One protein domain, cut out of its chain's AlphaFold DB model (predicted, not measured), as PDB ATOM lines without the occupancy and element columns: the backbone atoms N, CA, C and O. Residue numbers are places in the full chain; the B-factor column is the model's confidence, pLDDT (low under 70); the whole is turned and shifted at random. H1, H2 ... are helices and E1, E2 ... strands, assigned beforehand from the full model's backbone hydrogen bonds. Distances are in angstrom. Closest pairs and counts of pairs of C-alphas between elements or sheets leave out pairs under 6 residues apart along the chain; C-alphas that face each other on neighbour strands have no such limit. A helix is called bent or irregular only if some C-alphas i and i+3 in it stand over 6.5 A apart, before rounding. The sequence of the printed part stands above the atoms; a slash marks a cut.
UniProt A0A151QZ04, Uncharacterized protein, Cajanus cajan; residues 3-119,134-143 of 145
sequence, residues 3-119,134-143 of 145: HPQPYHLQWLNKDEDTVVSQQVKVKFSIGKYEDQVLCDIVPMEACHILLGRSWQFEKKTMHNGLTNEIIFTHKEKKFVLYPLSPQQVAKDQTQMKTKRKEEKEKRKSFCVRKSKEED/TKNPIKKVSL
ATOM      1  N   HIS A   3      -7.436  -8.885  16.768       87.88
ATOM      2  CA  HIS A   3      -8.758  -8.815  16.150       87.88
ATOM      3  C   HIS A   3      -8.854  -9.901  15.058       87.88
ATOM      4  O   HIS A   3      -7.922 -10.018  14.262       87.88
ATOM      5  N   PRO A   4      -9.945 -10.689  14.982       89.69
ATOM      6  CA  PRO A   4     -10.069 -11.782  14.009       89.69
ATOM      7  C   PRO A   4     -10.056 -11.297  12.551       89.69
ATOM      8  O   PRO A   4      -9.578 -12.003  11.670       89.69
ATOM      9  N   GLN A   5     -10.550 -10.082  12.305       90.38
ATOM     10  CA  GLN A   5     -10.555  -9.434  10.991       90.38
ATOM     11  C   GLN A   5     -10.175  -7.946  11.101       90.38
ATOM     12  O   GLN A   5     -11.064  -7.115  11.283       90.38
ATOM     13  N   PRO A   6      -8.880  -7.592  11.117       89.38
ATOM     14  CA  PRO A   6      -8.453  -6.198  11.220       89.38
ATOM     15  C   PRO A   6      -9.024  -5.331  10.091       89.38
ATOM     16  O   PRO A   6      -9.158  -5.803   8.961       89.38
ATOM     17  N   TYR A   7      -9.356  -4.074  10.385       89.81
ATOM     18  CA  TYR A   7      -9.971  -3.161   9.415       89.81
ATOM     19  C   TYR A   7      -9.489  -1.714   9.580       89.81
ATOM     20  O   TYR A   7      -8.964  -1.335  10.628       89.81
ATOM     21  N   HIS A   8      -9.675  -0.903   8.536       85.50
ATOM     22  CA  HIS A   8      -9.301   0.514   8.516       85.50
ATOM     23  C   HIS A   8     -10.473   1.408   8.953       85.50
ATOM     24  O   HIS A   8     -11.592   1.275   8.457       85.50
ATOM     25  N   LEU A   9     -10.208   2.359   9.850       83.50
ATOM     26  CA  LEU A   9     -11.139   3.397  10.306       83.50
ATOM     27  C   LEU A   9     -10.908   4.716   9.548       83.50
ATOM     28  O   LEU A   9     -10.501   5.722  10.125       83.50
ATOM     29  N   GLN A  10     -11.212   4.730   8.249       79.00
ATOM     30  CA  GLN A  10     -11.003   5.909   7.386       79.00
ATOM     31  C   GLN A  10     -11.848   7.133   7.773       79.00
ATOM     32  O   GLN A  10     -11.499   8.263   7.450       79.00
ATOM     33  N   TRP A  11     -12.972   6.940   8.469       77.69
ATOM     34  CA  TRP A  11     -13.843   8.051   8.861       77.69
ATOM     35  C   TRP A  11     -13.313   8.853  10.060       77.69
ATOM     36  O   TRP A  11     -13.821   9.946  10.313       77.69
ATOM     37  N   LEU A  12     -12.327   8.329  10.801       71.88
ATOM     38  CA  LEU A  12     -11.840   8.945  12.038       71.88
ATOM     39  C   LEU A  12     -10.623   9.858  11.817       71.88
ATOM     40  O   LEU A  12     -10.554  10.918  12.432       71.88
ATOM     41  N   ASN A  13      -9.703   9.483  10.926       65.00
ATOM     42  CA  ASN A  13      -8.539  10.288  10.558       65.00
ATOM     43  C   ASN A  13      -8.443  10.371   9.032       65.00
ATOM     44  O   ASN A  13      -8.372   9.349   8.357       65.00
ATOM     45  N   LYS A  14      -8.443  11.596   8.492       59.88
ATOM     46  CA  LYS A  14      -8.332  11.847   7.043       59.88
ATOM     47  C   LYS A  14      -6.911  11.651   6.506       59.88
ATOM     48  O   LYS A  14      -6.762  11.411   5.314       59.88
ATOM     49  N   ASP A  15      -5.912  11.716   7.386       58.56
ATOM     50  CA  ASP A  15      -4.492  11.727   7.015       58.56
ATOM     51  C   ASP A  15      -3.713  10.497   7.530       58.56
ATOM     52  O   ASP A  15      -2.597  10.248   7.085       58.56
ATOM     53  N   GLU A  16      -4.289   9.709   8.451       62.78
ATOM     54  CA  GLU A  16      -3.637   8.548   9.078       62.78
ATOM     55  C   GLU A  16      -4.543   7.310   9.002       62.78
ATOM     56  O   GLU A  16      -5.641   7.293   9.570       62.78
ATOM     57  N   ASP A  17      -4.069   6.258   8.324       66.50
ATOM     58  CA  ASP A  17      -4.726   4.949   8.258       66.50
ATOM     59  C   ASP A  17      -4.801   4.322   9.658       66.50
ATOM     60  O   ASP A  17      -3.915   3.595  10.112       66.50
ATOM     61  N   THR A  18      -5.881   4.615  10.381       78.94
ATOM     62  CA  THR A  18      -6.096   4.063  11.719       78.94
ATOM     63  C   THR A  18      -6.594   2.628  11.579       78.94
ATOM     64  O   THR A  18      -7.757   2.391  11.255       78.94
ATOM     65  N   VAL A  19      -5.711   1.655  11.810       83.50
ATOM     66  CA  VAL A  19      -6.048   0.228  11.737       83.50
ATOM     67  C   VAL A  19      -6.496  -0.284  13.100       83.50
ATOM     68  O   VAL A  19      -5.764  -0.214  14.091       83.50
ATOM     69  N   VAL A  20      -7.686  -0.876  13.140       86.38
ATOM     70  CA  VAL A  20      -8.169  -1.643  14.288       86.38
ATOM     71  C   VAL A  20      -7.648  -3.062  14.161       86.38
ATOM     72  O   VAL A  20      -8.178  -3.873  13.406       86.38
ATOM     73  N   SER A  21      -6.591  -3.373  14.903       87.25
ATOM     74  CA  SER A  21      -5.954  -4.696  14.891       87.25
ATOM     75  C   SER A  21      -6.120  -5.464  16.198       87.25
ATOM     76  O   SER A  21      -5.752  -6.637  16.280       87.25
ATOM     77  N   GLN A  22      -6.673  -4.832  17.236       88.38
ATOM     78  CA  GLN A  22      -6.752  -5.413  18.571       88.38
ATOM     79  C   GLN A  22      -8.111  -5.213  19.227       88.38
ATOM     80  O   GLN A  22      -8.767  -4.189  19.055       88.38
ATOM     81  N   GLN A  23      -8.470  -6.186  20.060       88.12
ATOM     82  CA  GLN A  23      -9.636  -6.167  20.928       88.12
ATOM     83  C   GLN A  23      -9.252  -6.408  22.383       88.12
ATOM     84  O   GLN A  23      -8.275  -7.105  22.704       88.12
ATOM     85  N   VAL A  24     -10.061  -5.871  23.287       86.69
ATOM     86  CA  VAL A  24      -9.913  -6.044  24.729       86.69
ATOM     87  C   VAL A  24     -11.270  -6.235  25.386       86.69
ATOM     88  O   VAL A  24     -12.241  -5.554  25.066       86.69
ATOM     89  N   LYS A  25     -11.341  -7.161  26.346       87.75
ATOM     90  CA  LYS A  25     -12.515  -7.274  27.210       87.75
ATOM     91  C   LYS A  25     -12.442  -6.211  28.298       87.75
ATOM     92  O   LYS A  25     -11.545  -6.226  29.143       87.75
ATOM     93  N   VAL A  26     -13.409  -5.311  28.305       85.19
ATOM     94  CA  VAL A  26     -13.478  -4.183  29.221       85.19
ATOM     95  C   VAL A  26     -14.607  -4.429  30.211       85.19
ATOM     96  O   VAL A  26     -15.779  -4.378  29.858       85.19
ATOM     97  N   LYS A  27     -14.245  -4.677  31.474       87.50
ATOM     98  CA  LYS A  27     -15.186  -4.548  32.595       87.50
ATOM     99  C   LYS A  27     -15.432  -3.070  32.873       87.50
ATOM    100  O   LYS A  27     -14.452  -2.315  32.975       87.50
ATOM    101  N   PHE A  28     -16.695  -2.680  32.980       83.75
ATOM    102  CA  PHE A  28     -17.112  -1.313  33.278       83.75
ATOM    103  C   PHE A  28     -18.366  -1.301  34.156       83.75
ATOM    104  O   PHE A  28     -19.087  -2.295  34.254       83.75
ATOM    105  N   SER A  29     -18.627  -0.150  34.771       84.31
ATOM    106  CA  SER A  29     -19.842   0.095  35.535       84.31
ATOM    107  C   SER A  29     -20.451   1.454  35.193       84.31
ATOM    108  O   SER A  29     -19.743   2.409  34.868       84.31
ATOM    109  N   ILE A  30     -21.781   1.531  35.239       82.81
ATOM    110  CA  ILE A  30     -22.557   2.764  35.073       82.81
ATOM    111  C   ILE A  30     -23.542   2.837  36.239       82.81
ATOM    112  O   ILE A  30     -24.584   2.179  36.245       82.81
ATOM    113  N   GLY A  31     -23.197   3.605  37.272       82.50
ATOM    114  CA  GLY A  31     -23.957   3.604  38.521       82.50
ATOM    115  C   GLY A  31     -23.978   2.204  39.146       82.50
ATOM    116  O   GLY A  31     -22.938   1.700  39.550       82.50
ATOM    117  N   LYS A  32     -25.162   1.582  39.212       81.25
ATOM    118  CA  LYS A  32     -25.366   0.222  39.753       81.25
ATOM    119  C   LYS A  32     -25.274  -0.889  38.697       81.25
ATOM    120  O   LYS A  32     -25.400  -2.062  39.038       81.25
ATOM    121  N   TYR A  33     -25.154  -0.531  37.421       84.19
ATOM    122  CA  TYR A  33     -24.997  -1.492  36.334       84.19
ATOM    123  C   TYR A  33     -23.525  -1.870  36.198       84.19
ATOM    124  O   TYR A  33     -22.669  -0.989  36.174       84.19
ATOM    125  N   GLU A  34     -23.243  -3.161  36.075       86.88
ATOM    126  CA  GLU A  34     -21.903  -3.701  35.844       86.88
ATOM    127  C   GLU A  34     -21.962  -4.717  34.711       86.88
ATOM    128  O   GLU A  34     -22.819  -5.607  34.715       86.88
ATOM    129  N   ASP A  35     -21.039  -4.600  33.759       84.88
ATOM    130  CA  ASP A  35     -20.951  -5.529  32.635       84.88
ATOM    131  C   ASP A  35     -19.518  -5.643  32.104       84.88
ATOM    132  O   ASP A  35     -18.611  -4.877  32.457       84.88
ATOM    133  N   GLN A  36     -19.312  -6.637  31.249       87.56
ATOM    134  CA  GLN A  36     -18.065  -6.879  30.551       87.56
ATOM    135  C   GLN A  36     -18.339  -7.015  29.059       87.56
ATOM    136  O   GLN A  36     -19.017  -7.942  28.630       87.56
ATOM    137  N   VAL A  37     -17.750  -6.125  28.266       84.31
ATOM    138  CA  VAL A  37     -17.926  -6.105  26.806       84.31
ATOM    139  C   VAL A  37     -16.591  -6.282  26.097       84.31
ATOM    140  O   VAL A  37     -15.540  -5.931  26.636       84.31
ATOM    141  N   LEU A  38     -16.621  -6.857  24.898       86.62
ATOM    142  CA  LEU A  38     -15.473  -6.892  23.999       86.62
ATOM    143  C   LEU A  38     -15.452  -5.584  23.200       86.62
ATOM    144  O   LEU A  38     -16.445  -5.244  22.563       86.62
ATOM    145  N   CYS A  39     -14.348  -4.843  23.271       84.94
ATOM    146  CA  CYS A  39     -14.173  -3.574  22.572       84.94
ATOM    147  C   CYS A  39     -12.984  -3.638  21.622       84.94
ATOM    148  O   CYS A  39     -11.937  -4.187  21.970       84.94
ATOM    149  N   ASP A  40     -13.139  -2.981  20.482       85.94
ATOM    150  CA  ASP A  40     -12.054  -2.659  19.567       85.94
ATOM    151  C   ASP A  40     -11.167  -1.554  20.158       85.94
ATOM    152  O   ASP A  40     -11.657  -0.612  20.789       85.94
ATOM    153  N   ILE A  41      -9.849  -1.681  19.986       82.56
ATOM    154  CA  ILE A  41      -8.877  -0.685  20.446       82.56
ATOM    155  C   ILE A  41      -8.552   0.261  19.298       82.56
ATOM    156  O   ILE A  41      -8.088  -0.168  18.243       82.56
ATOM    157  N   VAL A  42      -8.718   1.557  19.556       81.00
ATOM    158  CA  VAL A  42      -8.337   2.634  18.643       81.00
ATOM    159  C   VAL A  42      -7.289   3.513  19.335       81.00
ATOM    160  O   VAL A  42      -7.525   3.941  20.471       81.00
ATOM    161  N   PRO A  43      -6.127   3.775  18.708       70.88
ATOM    162  CA  PRO A  43      -5.128   4.682  19.258       70.88
ATOM    163  C   PRO A  43      -5.665   6.119  19.214       70.88
ATOM    164  O   PRO A  43      -5.719   6.744  18.164       70.88
ATOM    165  N   MET A  44      -6.096   6.643  20.362       69.81
ATOM    166  CA  MET A  44      -6.637   7.999  20.487       69.81
ATOM    167  C   MET A  44      -6.134   8.659  21.778       69.81
ATOM    168  O   MET A  44      -5.894   7.984  22.782       69.81
ATOM    169  N   GLU A  45      -6.020   9.993  21.798       58.84
ATOM    170  CA  GLU A  45      -5.555  10.763  22.972       58.84
ATOM    171  C   GLU A  45      -6.505  10.720  24.190       58.84
ATOM    172  O   GLU A  45      -6.230  11.286  25.260       58.84
ATOM    173  N   ALA A  46      -7.644  10.038  24.066       58.50
ATOM    174  CA  ALA A  46      -8.618   9.883  25.127       58.50
ATOM    175  C   ALA A  46      -9.079   8.429  25.276       58.50
ATOM    176  O   ALA A  46      -9.399   7.753  24.307       58.50
ATOM    177  N   CYS A  47      -9.162   7.968  26.528       66.25
ATOM    178  CA  CYS A  47      -9.755   6.682  26.877       66.25
ATOM    179  C   CYS A  47     -11.230   6.905  27.246       66.25
ATOM    180  O   CYS A  47     -11.542   7.246  28.390       66.25
ATOM    181  N   HIS A  48     -12.118   6.773  26.262       72.56
ATOM    182  CA  HIS A  48     -13.571   6.782  26.440       72.56
ATOM    183  C   HIS A  48     -14.136   5.448  25.957       72.56
ATOM    184  O   HIS A  48     -13.694   4.932  24.934       72.56
ATOM    185  N   ILE A  49     -15.104   4.889  26.686       78.81
ATOM    186  CA  ILE A  49     -15.860   3.732  26.192       78.81
ATOM    187  C   ILE A  49     -17.072   4.275  25.455       78.81
ATOM    188  O   ILE A  49     -17.929   4.905  26.074       78.81
ATOM    189  N   LEU A  50     -17.124   4.028  24.151       81.31
ATOM    190  CA  LEU A  50     -18.238   4.397  23.290       81.31
ATOM    191  C   LEU A  50     -19.151   3.185  23.134       81.31
ATOM    192  O   LEU A  50     -18.781   2.198  22.500       81.31
ATOM    193  N   LEU A  51     -20.337   3.243  23.735       82.94
ATOM    194  CA  LEU A  51     -21.351   2.208  23.541       82.94
ATOM    195  C   LEU A  51     -22.192   2.571  22.316       82.94
ATOM    196  O   LEU A  51     -23.056   3.439  22.379       82.94
ATOM    197  N   GLY A  52     -21.887   1.937  21.186       84.75
ATOM    198  CA  GLY A  52     -22.580   2.184  19.924       84.75
ATOM    199  C   GLY A  52     -23.926   1.464  19.799       84.75
ATOM    200  O   GLY A  52     -24.392   0.772  20.709       84.75
ATOM    201  N   ARG A  53     -24.521   1.570  18.605       85.06
ATOM    202  CA  ARG A  53     -25.815   0.954  18.262       85.06
ATOM    203  C   ARG A  53     -25.848  -0.560  18.464       85.06
ATOM    204  O   ARG A  53     -26.872  -1.080  18.879       85.06
ATOM    205  N   SER A  54     -24.742  -1.265  18.225       86.31
ATOM    206  CA  SER A  54     -24.680  -2.720  18.433       86.31
ATOM    207  C   SER A  54     -24.943  -3.097  19.892       86.31
ATOM    208  O   SER A  54     -25.721  -4.008  20.158       86.31
ATOM    209  N   TRP A  55     -24.369  -2.347  20.841       86.69
ATOM    210  CA  TRP A  55     -24.627  -2.552  22.269       86.69
ATOM    211  C   TRP A  55     -26.075  -2.197  22.630       86.69
ATOM    212  O   TRP A  55     -26.736  -2.945  23.347       86.69
ATOM    213  N   GLN A  56     -26.591  -1.088  22.089       87.44
ATOM    214  CA  GLN A  56     -27.988  -0.676  22.272       87.44
ATOM    215  C   GLN A  56     -28.971  -1.757  21.788       87.44
ATOM    216  O   GLN A  56     -29.923  -2.103  22.491       87.44
ATOM    217  N   PHE A  57     -28.701  -2.344  20.619       87.50
ATOM    218  CA  PHE A  57     -29.502  -3.415  20.036       87.50
ATOM    219  C   PHE A  57     -29.445  -4.695  20.877       87.50
ATOM    220  O   PHE A  57     -30.490  -5.250  21.216       87.50
ATOM    221  N   GLU A  58     -28.246  -5.130  21.280       89.19
ATOM    222  CA  GLU A  58     -28.060  -6.309  22.138       89.19
ATOM    223  C   GLU A  58     -28.846  -6.178  23.452       89.19
ATOM    224  O   GLU A  58     -29.530  -7.112  23.878       89.19
ATOM    225  N   LYS A  59     -28.790  -4.999  24.083       87.62
ATOM    226  CA  LYS A  59     -29.491  -4.723  25.345       87.62
ATOM    227  C   LYS A  59     -30.962  -4.341  25.165       87.62
ATOM    228  O   LYS A  59     -31.636  -4.095  26.167       87.62
ATOM    229  N   LYS A  60     -31.466  -4.300  23.924       90.75
ATOM    230  CA  LYS A  60     -32.831  -3.868  23.578       90.75
ATOM    231  C   LYS A  60     -33.183  -2.534  24.247       90.75
ATOM    232  O   LYS A  60     -34.236  -2.395  24.870       90.75
ATOM    233  N   THR A  61     -32.258  -1.576  24.187       90.38
ATOM    234  CA  THR A  61     -32.431  -0.273  24.833       90.38
ATOM    235  C   THR A  61     -33.571   0.504  24.186       90.38
ATOM    236  O   THR A  61     -33.660   0.572  22.961       90.38
ATOM    237  N   MET A  62     -34.382   1.168  25.001       90.94
ATOM    238  CA  MET A  62     -35.325   2.195  24.574       90.94
ATOM    239  C   MET A  62     -34.739   3.567  24.888       90.94
ATOM    240  O   MET A  62     -34.330   3.816  26.021       90.94
ATOM    241  N   HIS A  63     -34.717   4.450  23.896       91.44
ATOM    242  CA  HIS A  63     -34.239   5.818  24.048       91.44
ATOM    243  C   HIS A  63     -35.408   6.805  23.964       91.44
ATOM    244  O   HIS A  63     -36.167   6.791  22.994       91.44
ATOM    245  N   ASN A  64     -35.543   7.666  24.972       89.81
ATOM    246  CA  ASN A  64     -36.486   8.775  24.960       89.81
ATOM    247  C   ASN A  64     -35.795  10.029  24.409       89.81
ATOM    248  O   ASN A  64     -35.045  10.684  25.123       89.81
ATOM    249  N   GLY A  65     -36.078  10.384  23.155       89.75
ATOM    250  CA  GLY A  65     -35.438  11.521  22.481       89.75
ATOM    251  C   GLY A  65     -35.736  12.899  23.076       89.75
ATOM    252  O   GLY A  65     -35.000  13.838  22.795       89.75
ATOM    253  N   LEU A  66     -36.780  13.039  23.901       88.62
ATOM    254  CA  LEU A  66     -37.096  14.313  24.552       88.62
ATOM    255  C   LEU A  66     -36.259  14.525  25.819       88.62
ATOM    256  O   LEU A  66     -35.736  15.612  26.051       88.62
ATOM    257  N   THR A  67     -36.140  13.489  26.650       86.44
ATOM    258  CA  THR A  67     -35.439  13.548  27.944       86.44
ATOM    259  C   THR A  67     -34.004  13.023  27.875       86.44
ATOM    260  O   THR A  67     -33.252  13.169  28.839       86.44
ATOM    261  N   ASN A  68     -33.607  12.428  26.747       86.50
ATOM    262  CA  ASN A  68     -32.373  11.659  26.561       86.50
ATOM    263  C   ASN A  68     -32.199  10.515  27.576       86.50
ATOM    264  O   ASN A  68     -31.079  10.125  27.915       86.50
ATOM    265  N   GLU A  69     -33.307   9.976  28.089       88.94
ATOM    266  CA  GLU A  69     -33.291   8.819  28.983       88.94
ATOM    267  C   GLU A  69     -33.096   7.529  28.190       88.94
ATOM    268  O   GLU A  69     -33.711   7.323  27.139       88.94
ATOM    269  N   ILE A  70     -32.278   6.623  28.726       88.75
ATOM    270  CA  ILE A  70     -32.039   5.310  28.122       88.75
ATOM    271  C   ILE A  70     -32.447   4.222  29.097       88.75
ATOM    272  O   ILE A  70     -31.948   4.145  30.219       88.75
ATOM    273  N   ILE A  71     -33.352   3.361  28.652       90.31
ATOM    274  CA  ILE A  71     -33.969   2.316  29.459       90.31
ATOM    275  C   ILE A  71     -33.596   0.962  28.872       90.31
ATOM    276  O   ILE A  71     -33.769   0.737  27.679       90.31
ATOM    277  N   PHE A  72     -33.120   0.035  29.695       92.56
ATOM    278  CA  PHE A  72     -32.842  -1.334  29.259       92.56
ATOM    279  C   PHE A  72     -32.982  -2.328  30.404       92.56
ATOM    280  O   PHE A  72     -33.041  -1.946  31.572       92.56
ATOM    281  N   THR A  73     -33.031  -3.616  30.071       91.25
ATOM    282  CA  THR A  73     -33.080  -4.698  31.061       91.25
ATOM    283  C   THR A  73     -31.790  -5.503  31.002       91.25
ATOM    284  O   THR A  73     -31.350  -5.909  29.929       91.25
ATOM    285  N   HIS A  74     -31.179  -5.752  32.155       88.00
ATOM    286  CA  HIS A  74     -29.989  -6.586  32.276       88.00
ATOM    287  C   HIS A  74     -30.099  -7.472  33.514       88.00
ATOM    288  O   HIS A  74     -30.355  -6.965  34.605       88.00
ATOM    289  N   LYS A  75     -29.897  -8.789  33.350       88.88
ATOM    290  CA  LYS A  75     -30.057  -9.787  34.427       88.88
ATOM    291  C   LYS A  75     -31.394  -9.619  35.162       88.88
ATOM    292  O   LYS A  75     -31.416  -9.459  36.378       88.88
ATOM    293  N   GLU A  76     -32.482  -9.539  34.389       90.25
ATOM    294  CA  GLU A  76     -33.865  -9.369  34.882       90.25
ATOM    295  C   GLU A  76     -34.132  -8.062  35.652       90.25
ATOM    296  O   GLU A  76     -35.223  -7.849  36.173       90.25
ATOM    297  N   LYS A  77     -33.166  -7.135  35.690       90.31
ATOM    298  CA  LYS A  77     -33.309  -5.826  36.334       90.31
ATOM    299  C   LYS A  77     -33.413  -4.725  35.294       90.31
ATOM    300  O   LYS A  77     -32.609  -4.658  34.364       90.31
ATOM    301  N   LYS A  78     -34.389  -3.836  35.476       91.88
ATOM    302  CA  LYS A  78     -34.562  -2.638  34.655       91.88
ATOM    303  C   LYS A  78     -33.605  -1.539  35.121       91.88
ATOM    304  O   LYS A  78     -33.577  -1.200  36.303       91.88
ATOM    305  N   PHE A  79     -32.860  -0.969  34.185       90.88
ATOM    306  CA  PHE A  79     -31.968   0.167  34.389       90.88
ATOM    307  C   PHE A  79     -32.474   1.374  33.605       90.88
ATOM    308  O   PHE A  79     -32.983   1.234  32.491       90.88
ATOM    309  N   VAL A  80     -32.323   2.554  34.205       89.81
ATOM    310  CA  VAL A  80     -32.618   3.848  33.585       89.81
ATOM    311  C   VAL A  80     -31.374   4.714  33.718       89.81
ATOM    312  O   VAL A  80     -30.890   4.949  34.828       89.81
ATOM    313  N   LEU A  81     -30.831   5.134  32.581       88.31
ATOM    314  CA  LEU A  81     -29.710   6.056  32.496       88.31
ATOM    315  C   LEU A  81     -30.235   7.443  32.155       88.31
ATOM    316  O   LEU A  81     -31.020   7.603  31.223       88.31
ATOM    317  N   TYR A  82     -29.751   8.425  32.906       87.38
ATOM    318  CA  TYR A  82     -30.068   9.832  32.716       87.38
ATOM    319  C   TYR A  82     -28.867  10.558  32.115       87.38
ATOM    320  O   TYR A  82     -27.721  10.220  32.451       87.38
ATOM    321  N   PRO A  83     -29.097  11.570  31.261       86.38
ATOM    322  CA  PRO A  83     -28.018  12.410  30.779       86.38
ATOM    323  C   PRO A  83     -27.370  13.144  31.956       86.38
ATOM    324  O   PRO A  83     -28.036  13.606  32.884       86.38
ATOM    325  N   LEU A  84     -26.045  13.266  31.911       85.56
ATOM    326  CA  LEU A  84     -25.328  14.107  32.862       85.56
ATOM    327  C   LEU A  84     -25.580  15.578  32.540       85.56
ATOM    328  O   LEU A  84     -25.590  15.976  31.372       85.56
ATOM    329  N   SER A  85     -25.705  16.404  33.576       85.56
ATOM    330  CA  SER A  85     -25.801  17.847  33.376       85.56
ATOM    331  C   SER A  85     -24.469  18.413  32.861       85.56
ATOM    332  O   SER A  85     -23.399  17.898  33.213       85.56
ATOM    333  N   PRO A  86     -24.477  19.516  32.087       87.12
ATOM    334  CA  PRO A  86     -23.245  20.147  31.609       87.12
ATOM    335  C   PRO A  86     -22.252  20.472  32.736       87.12
ATOM    336  O   PRO A  86     -21.043  20.307  32.581       87.12
ATOM    337  N   GLN A  87     -22.759  20.858  33.912       88.75
ATOM    338  CA  GLN A  87     -21.937  21.128  35.093       88.75
ATOM    339  C   GLN A  87     -21.259  19.865  35.639       88.75
ATOM    340  O   GLN A  87     -20.089  19.914  36.023       88.75
ATOM    341  N   GLN A  88     -21.966  18.730  35.675       83.69
ATOM    342  CA  GLN A  88     -21.383  17.444  36.069       83.69
ATOM    343  C   GLN A  88     -20.302  17.016  35.074       83.69
ATOM    344  O   GLN A  88     -19.203  16.638  35.477       83.69
ATOM    345  N   VAL A  89     -20.571  17.160  33.773       84.12
ATOM    346  CA  VAL A  89     -19.593  16.860  32.720       84.12
ATOM    347  C   VAL A  89     -18.336  17.725  32.869       84.12
ATOM    348  O   VAL A  89     -17.228  17.188  32.829       84.12
ATOM    349  N   ALA A  90     -18.480  19.031  33.103       85.94
ATOM    350  CA  ALA A  90     -17.351  19.947  33.279       85.94
ATOM    351  C   ALA A  90     -16.499  19.616  34.518       85.94
ATOM    352  O   ALA A  90     -15.263  19.600  34.445       85.94
ATOM    353  N   LYS A  91     -17.144  19.298  35.650       87.12
ATOM    354  CA  LYS A  91     -16.456  18.853  36.874       87.12
ATOM    355  C   LYS A  91     -15.659  17.576  36.620       87.12
ATOM    356  O   LYS A  91     -14.470  17.523  36.942       87.12
ATOM    357  N   ASP A  92     -16.270  16.594  35.966       81.88
ATOM    358  CA  ASP A  92     -15.623  15.316  35.673       81.88
ATOM    359  C   ASP A  92     -14.450  15.472  34.699       81.88
ATOM    360  O   ASP A  92     -13.388  14.885  34.905       81.88
ATOM    361  N   GLN A  93     -14.594  16.298  33.658       83.44
ATOM    362  CA  GLN A  93     -13.497  16.601  32.734       83.44
ATOM    363  C   GLN A  93     -12.317  17.268  33.446       83.44
ATOM    364  O   GLN A  93     -11.162  16.941  33.164       83.44
ATOM    365  N   THR A  94     -12.594  18.171  34.388       85.19
ATOM    366  CA  THR A  94     -11.556  18.843  35.179       85.19
ATOM    367  C   THR A  94     -10.821  17.842  36.069       85.19
ATOM    368  O   THR A  94      -9.594  17.764  36.015       85.19
ATOM    369  N   GLN A  95     -11.554  16.995  36.800       84.81
ATOM    370  CA  GLN A  95     -10.960  15.936  37.625       84.81
ATOM    371  C   GLN A  95     -10.125  14.951  36.796       84.81
ATOM    372  O   GLN A  95      -9.030  14.565  37.211       84.81
ATOM    373  N   MET A  96     -10.599  14.562  35.608       76.62
ATOM    374  CA  MET A  96      -9.847  13.687  34.704       76.62
ATOM    375  C   MET A  96      -8.547  14.337  34.226       76.62
ATOM    376  O   MET A  96      -7.515  13.667  34.187       76.62
ATOM    377  N   LYS A  97      -8.567  15.632  33.884       81.00
ATOM    378  CA  LYS A  97      -7.357  16.368  33.489       81.00
ATOM    379  C   LYS A  97      -6.335  16.402  34.625       81.00
ATOM    380  O   LYS A  97      -5.160  16.146  34.365       81.00
ATOM    381  N   THR A  98      -6.767  16.648  35.861       81.81
ATOM    382  CA  THR A  98      -5.881  16.650  37.036       81.81
ATOM    383  C   THR A  98      -5.278  15.269  37.286       81.81
ATOM    384  O   THR A  98      -4.056  15.141  37.304       81.81
ATOM    385  N   LYS A  99      -6.098  14.209  37.329       79.38
ATOM    386  CA  LYS A  99      -5.607  12.828  37.510       79.38
ATOM    387  C   LYS A  99      -4.641  12.396  36.403       79.38
ATOM    388  O   LYS A  99      -3.628  11.762  36.681       79.38
ATOM    389  N   ARG A 100      -4.901  12.781  35.145       76.94
ATOM    390  CA  ARG A 100      -3.976  12.519  34.025       76.94
ATOM    391  C   ARG A 100      -2.633  13.234  34.204       76.94
ATOM    392  O   ARG A 100      -1.611  12.659  33.834       76.94
ATOM    393  N   LYS A 101      -2.615  14.464  34.732       78.12
ATOM    394  CA  LYS A 101      -1.367  15.190  35.031       78.12
ATOM    395  C   LYS A 101      -0.584  14.498  36.146       78.12
ATOM    396  O   LYS A 101       0.582  14.180  35.936       78.12
ATOM    397  N   GLU A 102      -1.247  14.157  37.249       77.56
ATOM    398  CA  GLU A 102      -0.634  13.433  38.372       77.56
ATOM    399  C   GLU A 102      -0.069  12.069  37.948       77.56
ATOM    400  O   GLU A 102       1.044  11.704  38.327       77.56
ATOM    401  N   GLU A 103      -0.797  11.303  37.127       77.06
ATOM    402  CA  GLU A 103      -0.291  10.036  36.588       77.06
ATOM    403  C   GLU A 103       0.919  10.236  35.676       77.06
ATOM    404  O   GLU A 103       1.865   9.449  35.741       77.06
ATOM    405  N   LYS A 104       0.918  11.273  34.827       74.12
ATOM    406  CA  LYS A 104       2.072  11.596  33.976       74.12
ATOM    407  C   LYS A 104       3.291  11.977  34.820       74.12
ATOM    408  O   LYS A 104       4.392  11.532  34.505       74.12
ATOM    409  N   GLU A 105       3.111  12.740  35.893       74.56
ATOM    410  CA  GLU A 105       4.189  13.118  36.816       74.56
ATOM    411  C   GLU A 105       4.729  11.919  37.605       74.56
ATOM    412  O   GLU A 105       5.944  11.720  37.661       74.56
ATOM    413  N   LYS A 106       3.850  11.055  38.129       68.75
ATOM    414  CA  LYS A 106       4.245   9.794  38.782       68.75
ATOM    415  C   LYS A 106       4.989   8.856  37.832       68.75
ATOM    416  O   LYS A 106       5.938   8.195  38.239       68.75
ATOM    417  N   ARG A 107       4.603   8.809  36.553       64.19
ATOM    418  CA  ARG A 107       5.328   8.023  35.539       64.19
ATOM    419  C   ARG A 107       6.683   8.621  35.201       64.19
ATOM    420  O   ARG A 107       7.637   7.866  35.064       64.19
ATOM    421  N   LYS A 108       6.793   9.950  35.102       65.69
ATOM    422  CA  LYS A 108       8.088  10.617  34.907       65.69
ATOM    423  C   LYS A 108       9.032  10.324  36.070       65.69
ATOM    424  O   LYS A 108      10.165   9.935  35.826       65.69
ATOM    425  N   SER A 109       8.568  10.427  37.316       59.69
ATOM    426  CA  SER A 109       9.408  10.113  38.480       59.69
ATOM    427  C   SER A 109       9.766   8.625  38.578       59.69
ATOM    428  O   SER A 109      10.880   8.303  38.980       59.69
ATOM    429  N   PHE A 110       8.878   7.717  38.155       55.53
ATOM    430  CA  PHE A 110       9.178   6.285  38.058       55.53
ATOM    431  C   PHE A 110      10.204   5.969  36.955       55.53
ATOM    432  O   PHE A 110      11.174   5.272  37.231       55.53
ATOM    433  N   CYS A 111      10.060   6.527  35.745       49.47
ATOM    434  CA  CYS A 111      11.060   6.382  34.676       49.47
ATOM    435  C   CYS A 111      12.423   6.954  35.079       49.47
ATOM    436  O   CYS A 111      13.431   6.310  34.827       49.47
ATOM    437  N   VAL A 112      12.457   8.117  35.743       55.78
ATOM    438  CA  VAL A 112      13.708   8.741  36.216       55.78
ATOM    439  C   VAL A 112      14.404   7.895  37.291       55.78
ATOM    440  O   VAL A 112      15.629   7.891  37.376       55.78
ATOM    441  N   ARG A 113      13.645   7.163  38.120       49.91
ATOM    442  CA  ARG A 113      14.212   6.191  39.071       49.91
ATOM    443  C   ARG A 113      14.748   4.952  38.360       49.91
ATOM    444  O   ARG A 113      15.854   4.530  38.662       49.91
ATOM    445  N   LYS A 114      14.013   4.431  37.376       46.00
ATOM    446  CA  LYS A 114      14.419   3.257  36.593       46.00
ATOM    447  C   LYS A 114      15.693   3.506  35.775       46.00
ATOM    448  O   LYS A 114      16.585   2.671  35.769       46.00
ATOM    449  N   SER A 115      15.845   4.707  35.212       42.72
ATOM    450  CA  SER A 115      17.080   5.125  34.535       42.72
ATOM    451  C   SER A 115      18.286   5.292  35.467       42.72
ATOM    452  O   SER A 115      19.399   5.386  34.975       42.72
ATOM    453  N   LYS A 116      18.094   5.350  36.796       46.50
ATOM    454  CA  LYS A 116      19.201   5.332  37.770       46.50
ATOM    455  C   LYS A 116      19.592   3.916  38.212       46.50
ATOM    456  O   LYS A 116      20.697   3.741  38.706       46.50
ATOM    457  N   GLU A 117      18.710   2.927  38.051       39.31
ATOM    458  CA  GLU A 117      19.010   1.509  38.314       39.31
ATOM    459  C   GLU A 117      19.612   0.805  37.084       39.31
ATOM    460  O   GLU A 117      20.432  -0.091  37.243       39.31
ATOM    461  N   GLU A 118      19.277   1.241  35.864       39.72
ATOM    462  CA  GLU A 118      19.799   0.677  34.603       39.72
ATOM    463  C   GLU A 118      21.224   1.154  34.222       39.72
ATOM    464  O   GLU A 118      21.782   0.667  33.241       39.72
ATOM    465  N   ASP A 119      21.862   2.033  35.011       36.53
ATOM    466  CA  ASP A 119      23.303   2.354  34.881       36.53
ATOM    467  C   ASP A 119      24.219   1.229  35.426       36.53
ATOM    468  O   ASP A 119      25.447   1.313  35.358       36.53
ATOM    469  N   THR A 134      -3.141   0.991  30.676       30.92
ATOM    470  CA  THR A 134      -2.811   1.371  32.043       30.92
ATOM    471  C   THR A 134      -3.628   0.483  32.972       30.92
ATOM    472  O   THR A 134      -4.809   0.243  32.743       30.92
ATOM    473  N   LYS A 135      -2.999  -0.058  34.017       27.56
ATOM    474  CA  LYS A 135      -3.618  -1.034  34.928       27.56
ATOM    475  C   LYS A 135      -4.780  -0.474  35.768       27.56
ATOM    476  O   LYS A 135      -5.253  -1.186  36.637       27.56
ATOM    477  N   ASN A 136      -5.232   0.761  35.510       42.09
ATOM    478  CA  ASN A 136      -6.504   1.350  35.950       42.09
ATOM    479  C   ASN A 136      -6.675   2.779  35.382       42.09
ATOM    480  O   ASN A 136      -6.290   3.732  36.055       42.09
ATOM    481  N   PRO A 137      -7.261   3.008  34.193       40.34
ATOM    482  CA  PRO A 137      -7.874   4.292  33.912       40.34
ATOM    483  C   PRO A 137      -9.299   4.267  34.468       40.34
ATOM    484  O   PRO A 137      -9.999   3.256  34.395       40.34
ATOM    485  N   ILE A 138      -9.751   5.394  35.009       41.22
ATOM    486  CA  ILE A 138     -11.170   5.621  35.287       41.22
ATOM    487  C   ILE A 138     -11.900   5.514  33.947       41.22
ATOM    488  O   ILE A 138     -11.832   6.414  33.111       41.22
ATOM    489  N   LYS A 139     -12.537   4.368  33.712       48.25
ATOM    490  CA  LYS A 139     -13.293   4.085  32.497       48.25
ATOM    491  C   LYS A 139     -14.617   4.822  32.593       48.25
ATOM    492  O   LYS A 139     -15.537   4.343  33.249       48.25
ATOM    493  N   LYS A 140     -14.716   5.997  31.974       48.03
ATOM    494  CA  LYS A 140     -16.011   6.658  31.826       48.03
ATOM    495  C   LYS A 140     -16.677   6.150  30.555       48.03
ATOM    496  O   LYS A 140     -16.089   6.200  29.472       48.03
ATOM    497  N   VAL A 141     -17.885   5.632  30.723       50.78
ATOM    498  CA  VAL A 141     -18.723   5.188  29.618       50.78
ATOM    499  C   VAL A 141     -19.507   6.381  29.107       50.78
ATOM    500  O   VAL A 141     -20.192   7.055  29.877       50.78
ATOM    501  N   SER A 142     -19.378   6.646  27.816       50.00
ATOM    502  CA  SER A 142     -20.143   7.655  27.106       50.00
ATOM    503  C   SER A 142     -21.048   6.934  26.118       50.00
ATOM    504  O   SER A 142     -20.587   6.238  25.214       50.00
ATOM    505  N   LEU A 143     -22.350   7.076  26.327       47.84
ATOM    506  CA  LEU A 143     -23.369   6.585  25.416       47.84
ATOM    507  C   LEU A 143     -23.680   7.740  24.462       47.84
ATOM    508  O   LEU A 143     -24.272   8.734  24.873       47.84
TER     509      LEU A 143
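AT A GLANCE: This is residues 3 to 119 and 134 to 143 of the 145 residues of an uncharacterized protein of Cajanus cajan (UniProt A0A151QZ04). Two small three-stranded sheets, E1 E2 E3 and E5 E6 E7, make a loose body with a short strand pair, E4 and E8, near its middle, and the long helix H2 runs along the body to an arm that sticks out, residues 104 to 119, of which 104 to 117 belong to H2. The first sheet is mainly the long bent hairpin of E2 and E3, with E1 paired to the start of E2; the second sheet is at one end of the body, with the short helix H1 grazing it. The printed part has 127 residues, in the order E1 E2 E3 E4 H1 E5 E6 E7 H2 E8, and its class is mixed, helices and strands. Both larger sheets are antiparallel, and E4 and E8 are parallel. The whole is loose, with a radius of gyration of the C-alphas of 18.5 A, and elongated, spanning 59 by 37 by 31 A.

IN THESE COORDINATES: E1 is residues 3 to 8, beginning at C-alpha 3 (-8.758, -8.815, 16.150). E2, residues 19 to 30, is 28.7 A long and bends by 73 degrees at residue 22; E3, residues 33 to 40, is 21.2 A long and bends by 53 degrees at residue 36. E4 is residues 48 to 50, H1 53 to 58, E5 62 to 64, E6 69 to 74 and E7 77 to 81. H2, residues 86 to 117, is 46.7 A long and ends at C-alpha 117 (19.010, 1.509, 38.314). E8 is residues 140 to 142.

HOW THE PARTS SIT: E1, E2 and E3 form a meander, each strand the antiparallel neighbour of the one before. The pairing is staggered: E2 pairs with E1 over residues 19 to 20, with N 20 and O 7 2.9 A apart, and with E3 over residues 23 to 30, with N 26 and O 37 2.8 A apart. The closest C-alphas of E2 and E8, those of Ile 30 and Val 141, are 7.1 A apart. E8 is the parallel neighbour of E4, with N 142 and O 49 2.9 A apart. The closest C-alphas of E3 and E7, those of Tyr 33 and Phe 79, are 7.4 A apart. E5, E6 and E7 form a second meander, with N 62 and O 71 2.8 A apart and N 72 and O 79 3.0 A apart. H1 only grazes this sheet, with residues 56 to 58. H2 is on neither of the two larger sheets. Every O i to N i+4 pair is within hydrogen-bond range in H1, and 27 of 28 in H2.

THE WHOLE: The C-alphas of Leu 66 and Asp 119 are the two farthest apart, at 62.4 A. Residues 120 to 133 are not printed, and C-alphas 119 and 134 are 26.3 A apart across the cut. Of the links that are printed whole, none is long. The mean pLDDT of the printed part is 76.5; residues 13 to 17, 44 to 47, 106 to 119 and 134 to 143 are under 70.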